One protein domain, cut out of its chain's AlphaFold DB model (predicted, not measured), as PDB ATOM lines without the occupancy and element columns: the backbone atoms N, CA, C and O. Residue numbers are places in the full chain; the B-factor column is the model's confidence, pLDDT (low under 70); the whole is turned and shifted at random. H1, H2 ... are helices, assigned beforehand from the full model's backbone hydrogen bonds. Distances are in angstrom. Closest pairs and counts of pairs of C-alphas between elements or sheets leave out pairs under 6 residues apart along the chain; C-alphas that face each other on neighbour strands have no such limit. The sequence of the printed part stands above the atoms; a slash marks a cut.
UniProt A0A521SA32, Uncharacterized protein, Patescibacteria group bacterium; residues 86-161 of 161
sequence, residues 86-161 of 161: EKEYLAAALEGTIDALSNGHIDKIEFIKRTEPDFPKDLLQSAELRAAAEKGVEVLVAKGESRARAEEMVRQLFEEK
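This is residues 86 to 161 of the 161 residues of an uncharacterized protein of Patescibacteria group bacterium (UniProt A0A521SA32). Look first for a helical hairpin, H3 and H4, with the longest helix, H1, beside H3 and shifted along it, and the short helix H2 near the last turns of H1 and H4. H3 has H1 on one side and H4 on another, and the length of the domain runs from the first residue of H1 to the turn between H3 and H4. You have 76 printed residues with four named helices, in the order H1, H2, H3, H4, and no named strand; the class is all helix. The whole is compact, with a radius of gyration of the C-alphas of 12.2 A, and elongated in outline, spanning 38 by 25 by 20 A.

Begin at H1, residues 86 to 102, and look from its last residue toward H3, residues 127 to 142. These two touch and run the same way at a shallow tilt of 25 degrees, and their closest C-alphas, those of Ser 102 and Gly 136, are 4.3 A apart. From H3 go on to H4, residues 147 to 158, which touches H3 and makes a helical hairpin with it: they run opposite ways at a shallow tilt of 22 degrees. The closest C-alphas of H3 and H4 are those of Val 137 and Ala 150, 5.5 A apart. H1 and H4 are apart. Return to H1 for H2, residues 108 to 115, which touches residues 97 to 101 of H1 alone. They run opposite ways at a steep tilt of 46 degrees, with Leu 101 and Lys 108 the closest C-alphas, at 6.9 A. H2 and H4 are close but not clearly touching, the closest C-alphas being those of Ile 109 and Leu 157, 7.3 A apart; H2 and H3 are apart. In H1, H2 and H4 each backbone O of residue i is within hydrogen-bond range of the N of residue i+4; in H3 this holds for 11 of 12 pairs.

Find C-alpha 86 at (4.533, -62.932, -64.804); from there H1 runs 24.0 A to C-alpha 102 at (-7.002, -56.609, -84.856). H2 has eight residues, 108 to 115, and measures 10.6 A. H3 runs from Ala 127 to Ala 142 over 23.3 A. H4 begins at Arg 147 and ends 17.1 A on at C-alpha 158, at (-16.515, -64.631, -75.725).

Look to Glu 86 and Gly 144 for the two C-alphas farthest apart, at 38.8 A. The printed part has no cut and ends at Lys 161, the chain's last residue. The links H1 to H2 and H3 to H4 are tight, while the link from H2 to H3 is long, with 11 residues. The mean pLDDT of the printed part is 94.5, and residues 160 to 161 are under 70.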
ATOM      1  N   GLU A  86       5.798 -62.444 -64.237       94.94
ATOM      2  CA  GLU A  86       4.533 -62.932 -64.804       94.94
ATOM      3  C   GLU A  86       3.680 -61.807 -65.401       94.94
ATOM      4  O   GLU A  86       3.251 -61.887 -66.549       94.94
ATOM      5  N   LYS A  87       3.514 -60.701 -64.666       96.38
ATOM      6  CA  LYS A  87       2.762 -59.529 -65.132       96.38
ATOM      7  C   LYS A  87       3.273 -58.980 -66.469       96.38
ATOM      8  O   LYS A  87       2.485 -58.502 -67.276       96.38
ATOM      9  N   GLU A  88       4.581 -59.011 -66.697       97.44
ATOM     10  CA  GLU A  88       5.179 -58.517 -67.936       97.44
ATOM     11  C   GLU A  88       5.053 -59.503 -69.086       97.44
ATOM     12  O   GLU A  88       4.777 -59.080 -70.207       97.44
ATOM     13  N   TYR A  89       5.220 -60.796 -68.803       97.25
ATOM     14  CA  TYR A  89       4.965 -61.854 -69.774       97.25
ATOM     15  C   TYR A  89       3.511 -61.799 -70.259       97.25
ATOM     16  O   TYR A  89       3.260 -61.720 -71.459       97.25
ATOM     17  N   LEU A  90       2.557 -61.745 -69.324       96.88
ATOM     18  CA  LEU A  90       1.130 -61.681 -69.633       96.88
ATOM     19  C   LEU A  90       0.757 -60.400 -70.385       96.88
ATOM     20  O   LEU A  90      -0.045 -60.462 -71.310       96.88
ATOM     21  N   ALA A  91       1.355 -59.254 -70.039       97.56
ATOM     22  CA  ALA A  91       1.128 -58.009 -70.770       97.56
ATOM     23  C   ALA A  91       1.608 -58.101 -72.230       97.56
ATOM     24  O   ALA A  91       0.862 -57.738 -73.136       97.56
ATOM     25  N   ALA A  92       2.812 -58.634 -72.467       97.94
ATOM     26  CA  ALA A  92       3.349 -58.826 -73.817       97.94
ATOM     27  C   ALA A  92       2.530 -59.851 -74.625       97.94
ATOM     28  O   ALA A  92       2.228 -59.635 -75.798       97.94
ATOM     29  N   ALA A  93       2.120 -60.950 -73.992       97.88
ATOM     30  CA  ALA A  93       1.260 -61.954 -74.608       97.88
ATOM     31  C   ALA A  93      -0.115 -61.383 -74.997       97.88
ATOM     32  O   ALA A  93      -0.618 -61.642 -76.094       97.88
ATOM     33  N   LEU A  94      -0.711 -60.572 -74.115       97.81
ATOM     34  CA  LEU A  94      -1.976 -59.889 -74.374       97.81
ATOM     35  C   LEU A  94      -1.841 -58.915 -75.548       97.81
ATOM     36  O   LEU A  94      -2.668 -58.949 -76.454       97.81
ATOM     37  N   GLU A  95      -0.780 -58.107 -75.574       98.38
ATOM     38  CA  GLU A  95      -0.492 -57.175 -76.671       98.38
ATOM     39  C   GLU A  95      -0.345 -57.900 -78.018       98.38
ATOM     40  O   GLU A  95      -1.000 -57.525 -78.992       98.38
ATOM     41  N   GLY A  96       0.424 -58.993 -78.071       98.25
ATOM     42  CA  GLY A  96       0.546 -59.809 -79.283       98.25
ATOM     43  C   GLY A  96      -0.784 -60.419 -79.731       98.25
ATOM     44  O   GLY A  96      -1.098 -60.459 -80.920       98.25
ATOM     45  N   THR A  97      -1.615 -60.846 -78.779       98.38
ATOM     46  CA  THR A  97      -2.950 -61.382 -79.080       98.38
ATOM     47  C   THR A  97      -3.884 -60.292 -79.619       98.38
ATOM     48  O   THR A  97      -4.598 -60.527 -80.594       98.38
ATOM     49  N   ILE A  98      -3.851 -59.086 -79.041       98.62
ATOM     50  CA  ILE A  98      -4.590 -57.910 -79.530       98.62
ATOM     51  C   ILE A  98      -4.196 -57.587 -80.974       98.62
ATOM     52  O   ILE A  98      -5.074 -57.326 -81.803       98.62
ATOM     53  N   ASP A  99      -2.898 -57.616 -81.286       98.50
ATOM     54  CA  ASP A  99      -2.397 -57.378 -82.640       98.50
ATOM     55  C   ASP A  99      -2.936 -58.423 -83.629       98.50
ATOM     56  O   ASP A  99      -3.527 -58.060 -84.650       98.50
ATOM     57  N   ALA A 100      -2.850 -59.716 -83.299       98.19
ATOM     58  CA  ALA A 100      -3.407 -60.781 -84.136       98.19
ATOM     59  C   ALA A 100      -4.905 -60.585 -84.420       98.19
ATOM     60  O   ALA A 100      -5.336 -60.604 -85.580       98.19
ATOM     61  N   LEU A 101      -5.699 -60.372 -83.367       98.38
ATOM     62  CA  LEU A 101      -7.148 -60.198 -83.479       98.38
ATOM     63  C   LEU A 101      -7.494 -58.975 -84.327       98.38
ATOM     64  O   LEU A 101      -8.300 -59.085 -85.249       98.38
ATOM     65  N   SER A 102      -6.811 -57.851 -84.097       98.19
ATOM     66  CA  SER A 102      -7.002 -56.609 -84.856       98.19
ATOM     67  C   SER A 102      -6.695 -56.756 -86.348       98.19
ATOM     68  O   SER A 102      -7.210 -55.979 -87.150       98.19
ATOM     69  N   ASN A 103      -5.876 -57.742 -86.728       97.56
ATOM     70  CA  ASN A 103      -5.530 -58.067 -88.114       97.56
ATOM     71  C   ASN A 103      -6.430 -59.161 -88.736       97.56
ATOM     72  O   ASN A 103      -6.209 -59.588 -89.878       97.56
ATOM     73  N   GLY A 104      -7.478 -59.580 -88.016       96.38
ATOM     74  CA  GLY A 104      -8.484 -60.539 -88.475       96.38
ATOM     75  C   GLY A 104      -8.177 -62.000 -88.136       96.38
ATOM     76  O   GLY A 104      -8.873 -62.886 -88.627       96.38
ATOM     77  N   HIS A 105      -7.172 -62.286 -87.302       96.62
ATOM     78  CA  HIS A 105      -6.869 -63.647 -86.833       96.62
ATOM     79  C   HIS A 105      -7.734 -64.022 -85.625       96.62
ATOM     80  O   HIS A 105      -7.238 -64.244 -84.522       96.62
ATOM     81  N   ILE A 106      -9.051 -64.039 -85.829       94.00
ATOM     82  CA  ILE A 106     -10.066 -64.190 -84.775       94.00
ATOM     83  C   ILE A 106      -9.933 -65.530 -84.025       94.00
ATOM     84  O   ILE A 106     -10.165 -65.602 -82.824       94.00
ATOM     85  N   ASP A 107      -9.444 -66.578 -84.682       92.69
ATOM     86  CA  ASP A 107      -9.193 -67.902 -84.098       92.69
ATOM     87  C   ASP A 107      -8.034 -67.953 -83.082       92.69
ATOM     88  O   ASP A 107      -7.851 -68.972 -82.406       92.69
ATOM     89  N   LYS A 108      -7.261 -66.866 -82.928       94.81
ATOM     90  CA  LYS A 108      -6.079 -66.828 -82.053       94.81
ATOM     91  C   LYS A 108      -6.384 -67.187 -80.601       94.81
ATOM     92  O   LYS A 108      -5.589 -67.878 -79.971       94.81
ATOM     93  N   ILE A 109      -7.527 -66.752 -80.074       94.00
ATOM     94  CA  ILE A 109      -7.914 -67.032 -78.685       94.00
ATOM     95  C   ILE A 109      -8.084 -68.540 -78.458       94.00
ATOM     96  O   ILE A 109      -7.541 -69.075 -77.495       94.00
ATOM     97  N   GLU A 110      -8.780 -69.248 -79.352       93.19
ATOM     98  CA  GLU A 110      -8.938 -70.710 -79.247       93.19
ATOM     99  C   GLU A 110      -7.608 -71.438 -79.414       93.19
ATOM    100  O   GLU A 110      -7.353 -72.442 -78.746       93.19
ATOM    101  N   PHE A 111      -6.739 -70.916 -80.283       93.88
ATOM    102  CA  PHE A 111      -5.391 -71.439 -80.426       93.88
ATOM    103  C   PHE A 111      -4.633 -71.381 -79.092       93.88
ATOM    104  O   PHE A 111      -4.149 -72.421 -78.651       93.88
ATOM    105  N   ILE A 112      -4.629 -70.222 -78.417       94.00
ATOM    106  CA  ILE A 112      -3.990 -70.038 -77.104       94.00
ATOM    107  C   ILE A 112      -4.613 -70.960 -76.051       94.00
ATOM    108  O   ILE A 112      -3.874 -71.683 -75.393       94.00
ATOM    109  N   LYS A 113      -5.949 -71.017 -75.929       92.25
ATOM    110  CA  LYS A 113      -6.636 -71.903 -74.959       92.25
ATOM    111  C   LYS A 113      -6.185 -73.362 -75.075       92.25
ATOM    112  O   LYS A 113      -6.124 -74.075 -74.077       92.25
ATOM    113  N   ARG A 114      -5.917 -73.821 -76.300       92.06
ATOM    114  CA  ARG A 114      -5.517 -75.205 -76.579       92.06
ATOM    115  C   ARG A 114      -4.038 -75.466 -76.305       92.06
ATOM    116  O   ARG A 114      -3.702 -76.572 -75.893       92.06
ATOM    117  N   THR A 115      -3.165 -74.513 -76.613       92.06
ATOM    118  CA  THR A 115      -1.706 -74.700 -76.524       92.06
ATOM    119  C   THR A 115      -1.126 -74.259 -75.188       92.06
ATOM    120  O   THR A 115      -0.140 -74.834 -74.751       92.06
ATOM    121  N   GLU A 116      -1.745 -73.273 -74.544       91.06
ATOM    122  CA  GLU A 116      -1.335 -72.671 -73.275       91.06
ATOM    123  C   GLU A 116      -2.489 -72.815 -72.263       91.06
ATOM    124  O   GLU A 116      -3.185 -71.842 -71.963       91.06
ATOM    125  N   PRO A 117      -2.761 -74.033 -71.755       87.69
ATOM    126  CA  PRO A 117      -3.920 -74.298 -70.896       87.69
ATOM    127  C   PRO A 117      -3.883 -73.536 -69.563       87.69
ATOM    128  O   PRO A 117      -4.936 -73.300 -68.967       87.69
ATOM    129  N   ASP A 118      -2.689 -73.135 -69.124       89.31
ATOM    130  CA  ASP A 118      -2.462 -72.356 -67.906       89.31
ATOM    131  C   ASP A 118      -2.561 -70.837 -68.142       89.31
ATOM    132  O   ASP A 118      -2.441 -70.054 -67.199       89.31
ATOM    133  N   PHE A 119      -2.797 -70.391 -69.383       90.19
ATOM    134  CA  PHE A 119      -2.976 -68.971 -69.669       90.19
ATOM    135  C   PHE A 119      -4.248 -68.444 -68.978       90.19
ATOM    136  O   PHE A 119      -5.308 -69.073 -69.086       90.19
ATOM    137  N   PRO A 120      -4.199 -67.283 -68.294       93.19
ATOM    138  CA  PRO A 120      -5.339 -66.784 -67.534       93.19
ATOM    139  C   PRO A 120      -6.590 -66.600 -68.398       93.19
ATOM    140  O   PRO A 120      -6.637 -65.755 -69.296       93.19
ATOM    141  N   LYS A 121      -7.635 -67.377 -68.097       91.19
ATOM    142  CA  LYS A 121      -8.900 -67.356 -68.845       91.19
ATOM    143  C   LYS A 121      -9.573 -65.987 -68.805       91.19
ATOM    144  O   LYS A 121     -10.089 -65.552 -69.827       91.19
ATOM    145  N   ASP A 122      -9.487 -65.291 -67.674       92.50
ATOM    146  CA  ASP A 122     -10.051 -63.948 -67.512       92.50
ATOM    147  C   ASP A 122      -9.403 -62.939 -68.474       92.50
ATOM    148  O   ASP A 122     -10.087 -62.074 -69.018       92.50
ATOM    149  N   LEU A 123      -8.102 -63.086 -68.767       93.06
ATOM    150  CA  LEU A 123      -7.434 -62.268 -69.785       93.06
ATOM    151  C   LEU A 123      -7.928 -62.613 -71.191       93.06
ATOM    152  O   LEU A 123      -8.115 -61.714 -72.000       93.06
ATOM    153  N   LEU A 124      -8.200 -63.890 -71.474       92.31
ATOM    154  CA  LEU A 124      -8.780 -64.329 -72.753       92.31
ATOM    155  C   LEU A 124     -10.246 -63.910 -72.934       92.31
ATOM    156  O   LEU A 124     -10.800 -64.105 -74.015       92.31
ATOM    157  N   GLN A 125     -10.874 -63.365 -71.895       92.81
ATOM    158  CA  GLN A 125     -12.230 -62.819 -71.906       92.81
ATOM    159  C   GLN A 125     -12.240 -61.299 -71.687       92.81
ATOM    160  O   GLN A 125     -13.292 -60.710 -71.435       92.81
ATOM    161  N   SER A 126     -11.079 -60.646 -71.786       95.31
ATOM    162  CA  SER A 126     -10.975 -59.219 -71.507       95.31
ATOM    163  C   SER A 126     -11.686 -58.365 -72.563       95.31
ATOM    164  O   SER A 126     -11.798 -58.727 -73.743       95.31
ATOM    165  N   ALA A 127     -12.143 -57.184 -72.140       95.88
ATOM    166  CA  ALA A 127     -12.792 -56.223 -73.027       95.88
ATOM    167  C   ALA A 127     -11.848 -55.748 -74.147       95.88
ATOM    168  O   ALA A 127     -12.294 -55.482 -75.261       95.88
ATOM    169  N   GLU A 128     -10.545 -55.679 -73.871       97.19
ATOM    170  CA  GLU A 128      -9.508 -55.304 -74.831       97.19
ATOM    171  C   GLU A 128      -9.401 -56.316 -75.977       97.19
ATOM    172  O   GLU A 128      -9.377 -55.914 -77.144       97.19
ATOM    173  N   LEU A 129      -9.392 -57.621 -75.679       97.06
ATOM    174  CA  LEU A 129      -9.384 -58.651 -76.722       97.06
ATOM    175  C   LEU A 129     -10.683 -58.664 -77.518       97.06
ATOM    176  O   LEU A 129     -10.648 -58.841 -78.737       97.06
ATOM    177  N   ARG A 130     -11.822 -58.428 -76.861       96.56
ATOM    178  CA  ARG A 130     -13.106 -58.311 -77.557       96.56
ATOM    179  C   ARG A 130     -13.105 -57.142 -78.541       96.56
ATOM    180  O   ARG A 130     -13.432 -57.340 -79.707       96.56
ATOM    181  N   ALA A 131     -12.674 -55.958 -78.111       97.50
ATOM    182  CA  ALA A 131     -12.574 -54.788 -78.983       97.50
ATOM    183  C   ALA A 131     -11.600 -55.019 -80.156       97.50
ATOM    184  O   ALA A 131     -11.869 -54.614 -81.290       97.50
ATOM    185  N   ALA A 132     -10.482 -55.709 -79.914       98.31
ATOM    186  CA  ALA A 132      -9.540 -56.091 -80.964       98.31
ATOM    187  C   ALA A 132     -10.164 -57.064 -81.979       98.31
ATOM    188  O   ALA A 132      -9.987 -56.901 -83.186       98.31
ATOM    189  N   ALA A 133     -10.933 -58.047 -81.506       97.94
ATOM    190  CA  ALA A 133     -11.648 -58.989 -82.359       97.94
ATOM    191  C   ALA A 133     -12.735 -58.292 -83.196       97.94
ATOM    192  O   ALA A 133     -12.840 -58.539 -84.396       97.94
ATOM    193  N   GLU A 134     -13.481 -57.356 -82.603       97.38
ATOM    194  CA  GLU A 134     -14.454 -56.511 -83.309       97.38
ATOM    195  C   GLU A 134     -13.781 -55.675 -84.412       97.38
ATOM    196  O   GLU A 134     -14.281 -55.604 -85.532       97.38
ATOM    197  N   LYS A 135     -12.586 -55.122 -84.165       97.94
ATOM    198  CA  LYS A 135     -11.784 -54.476 -85.219       97.94
ATOM    199  C   LYS A 135     -11.353 -55.465 -86.311       97.94
ATOM    200  O   LYS A 135     -11.371 -55.125 -87.495       97.94
ATOM    201  N   GLY A 136     -10.991 -56.688 -85.931       97.94
ATOM    202  CA  GLY A 136     -10.640 -57.761 -86.860       97.94
ATOM    203  C   GLY A 136     -11.774 -58.157 -87.806       97.94
ATOM    204  O   GLY A 136     -11.501 -58.514 -88.954       97.94
ATOM    205  N   VAL A 137     -13.037 -58.034 -87.379       98.06
ATOM    206  CA  VAL A 137     -14.212 -58.236 -88.247       98.06
ATOM    207  C   VAL A 137     -14.154 -57.305 -89.453       98.06
ATOM    208  O   VAL A 137     -14.321 -57.767 -90.580       98.06
ATOM    209  N   GLU A 138     -13.849 -56.022 -89.256       97.75
ATOM    210  CA  GLU A 138     -13.744 -55.059 -90.362       97.75
ATOM    211  C   GLU A 138     -12.647 -55.456 -91.361       97.75
ATOM    212  O   GLU A 138     -12.841 -55.374 -92.577       97.75
ATOM    213  N   VAL A 139     -11.516 -55.970 -90.865       97.75
ATOM    214  CA  VAL A 139     -10.428 -56.484 -91.712       97.75
ATOM    215  C   VAL A 139     -10.871 -57.713 -92.510       97.75
ATOM    216  O   VAL A 139     -10.558 -57.820 -93.696       97.75
ATOM    217  N   LEU A 140     -11.598 -58.643 -91.887       97.38
ATOM    218  CA  LEU A 140     -12.118 -59.839 -92.556       97.38
ATOM    219  C   LEU A 140     -13.152 -59.485 -93.631       97.38
ATOM    220  O   LEU A 140     -13.077 -60.002 -94.746       97.38
ATOM    221  N   VAL A 141     -14.064 -58.560 -93.333       97.94
ATOM    222  CA  VAL A 141     -15.068 -58.073 -94.289       97.94
ATOM    223  C   VAL A 141     -14.400 -57.399 -95.485       97.94
ATOM    224  O   VAL A 141     -14.755 -57.684 -96.628       97.94
ATOM    225  N   ALA A 142     -13.372 -56.578 -95.255       97.56
ATOM    226  CA  ALA A 142     -12.586 -55.977 -96.334       97.56
ATOM    227  C   ALA A 142     -11.864 -57.023 -97.209       97.56
ATOM    228  O   ALA A 142     -11.633 -56.782 -98.394       97.56
ATOM    229  N   LYS A 143     -11.541 -58.198 -96.650       96.56
ATOM    230  CA  LYS A 143     -10.970 -59.353 -97.365       96.56
ATOM    231  C   LYS A 143     -12.032 -60.248 -98.033       96.56
ATOM    232  O   LYS A 143     -11.664 -61.236 -98.663       96.56
ATOM    233  N   GLY A 144     -13.317 -59.899 -97.939       96.75
ATOM    234  CA  GLY A 144     -14.428 -60.596 -98.598       96.75
ATOM    235  C   GLY A 144     -15.177 -61.612 -97.730       96.75
ATOM    236  O   GLY A 144     -16.035 -62.322 -98.252       96.75
ATOM    237  N   GLU A 145     -14.884 -61.699 -96.430       97.00
ATOM    238  CA  GLU A 145     -15.658 -62.535 -95.504       97.00
ATOM    239  C   GLU A 145     -17.044 -61.926 -95.229       97.00
ATOM    240  O   GLU A 145     -17.232 -60.707 -95.226       97.00
ATOM    241  N   SER A 146     -18.036 -62.778 -94.962       97.38
ATOM    242  CA  SER A 146     -19.365 -62.310 -94.557       97.38
ATOM    243  C   SER A 146     -19.313 -61.670 -93.169       97.38
ATOM    244  O   SER A 146     -18.905 -62.320 -92.206       97.38
ATOM    245  N   ARG A 147     -19.814 -60.431 -93.036       96.94
ATOM    246  CA  ARG A 147     -19.912 -59.731 -91.741       96.94
ATOM    247  C   ARG A 147     -20.620 -60.577 -90.686       96.94
ATOM    248  O   ARG A 147     -20.067 -60.786 -89.616       96.94
ATOM    249  N   ALA A 148     -21.784 -61.135 -91.024       97.50
ATOM    250  CA  ALA A 148     -22.558 -61.961 -90.099       97.50
ATOM    251  C   ALA A 148     -21.767 -63.185 -89.607       97.50
ATOM    252  O   ALA A 148     -21.879 -63.575 -88.451       97.50
ATOM    253  N   ARG A 149     -20.934 -63.780 -90.473       96.00
ATOM    254  CA  ARG A 149     -20.075 -64.904 -90.085       96.00
ATOM    255  C   ARG A 149     -18.930 -64.453 -89.180       96.00
ATOM    256  O   ARG A 149     -18.661 -65.119 -88.188       96.00
ATOM    257  N   ALA A 150     -18.260 -63.355 -89.518       96.44
ATOM    258  CA  ALA A 150     -17.153 -62.832 -88.726       96.44
ATOM    259  C   ALA A 150     -17.616 -62.375 -87.329       96.44
ATOM    260  O   ALA A 150     -16.968 -62.696 -86.336       96.44
ATOM    261  N   GLU A 151     -18.770 -61.712 -87.229       96.56
ATOM    262  CA  GLU A 151     -19.391 -61.338 -85.949       96.56
ATOM    263  C   GLU A 151     -19.784 -62.570 -85.124       96.56
ATOM    264  O   GLU A 151     -19.537 -62.608 -83.920       96.56
ATOM    265  N   GLU A 152     -20.321 -63.611 -85.767       96.00
ATOM    266  CA  GLU A 152     -20.642 -64.876 -85.101       96.00
ATOM    267  C   GLU A 152     -19.389 -65.573 -84.546       96.00
ATOM    268  O   GLU A 152     -19.429 -66.106 -83.439       96.00
ATOM    269  N   MET A 153     -18.259 -65.527 -85.263       94.31
ATOM    270  CA  MET A 153     -16.983 -66.036 -84.745       94.31
ATOM    271  C   MET A 153     -16.574 -65.299 -83.469       94.31
ATOM    272  O   MET A 153     -16.236 -65.945 -82.483       94.31
ATOM    273  N   VAL A 154     -16.642 -63.962 -83.459       95.38
ATOM    274  CA  VAL A 154     -16.327 -63.172 -82.258       95.38
ATOM    275  C   VAL A 154     -17.289 -63.509 -81.122       95.38
ATOM    276  O   VAL A 154     -16.842 -63.770 -80.008       95.38
ATOM    277  N   ARG A 155     -18.597 -63.585 -81.392       94.56
ATOM    278  CA  ARG A 155     -19.605 -63.946 -80.386       94.56
ATOM    279  C   ARG A 155     -19.275 -65.282 -79.715       94.56
ATOM    280  O   ARG A 155     -19.221 -65.347 -78.493       94.56
ATOM    281  N   GLN A 156     -18.976 -66.316 -80.498       92.62
ATOM    282  CA  GLN A 156     -18.663 -67.652 -79.977       92.62
ATOM    283  C   GLN A 156     -17.382 -67.713 -79.132       92.62
ATOM    284  O   GLN A 156     -17.266 -68.598 -78.286       92.62
ATOM    285  N   LEU A 157     -16.417 -66.815 -79.352       90.81
ATOM    286  CA  LEU A 157     -15.159 -66.780 -78.590       90.81
ATOM    287  C   LEU A 157     -15.319 -66.262 -77.161       90.81
ATOM    288  O   LEU A 157     -14.544 -66.651 -76.277       90.81
ATOM    289  N   PHE A 158     -16.285 -65.362 -76.971       90.44
ATOM    290  CA  PHE A 158     -16.515 -64.631 -75.725       90.44
ATOM    291  C   PHE A 158     -17.819 -65.026 -75.021       90.44
ATOM    292  O   PHE A 158     -18.196 -64.420 -74.022       90.44
ATOM    293  N   GLU A 159     -18.529 -66.028 -75.538       87.12
ATOM    294  CA  GLU A 159     -19.615 -66.672 -74.808       87.12
ATOM    295  C   GLU A 159     -19.039 -67.757 -73.894       87.12
ATOM    296  O   GLU A 159     -18.357 -68.679 -74.350       87.12
ATOM    297  N   GLU A 160     -19.308 -67.643 -72.592       60.62
ATOM    298  CA  GLU A 160     -19.003 -68.696 -71.624       60.62
ATOM    299  C   GLU A 160     -19.749 -69.982 -72.022       60.62
ATOM    300  O   GLU A 160     -20.962 -69.967 -72.249       60.62
ATOM    301  N   LYS A 161     -19.013 -71.094 -72.130       56.69
ATOM    302  CA  LYS A 161     -19.564 -72.443 -72.312       56.69
ATOM    303  C   LYS A 161     -19.507 -73.228 -71.015       56.69
ATOM    304  O   LYS A 161     -18.462 -73.127 -70.331       56.69
TER     305      LYS A 161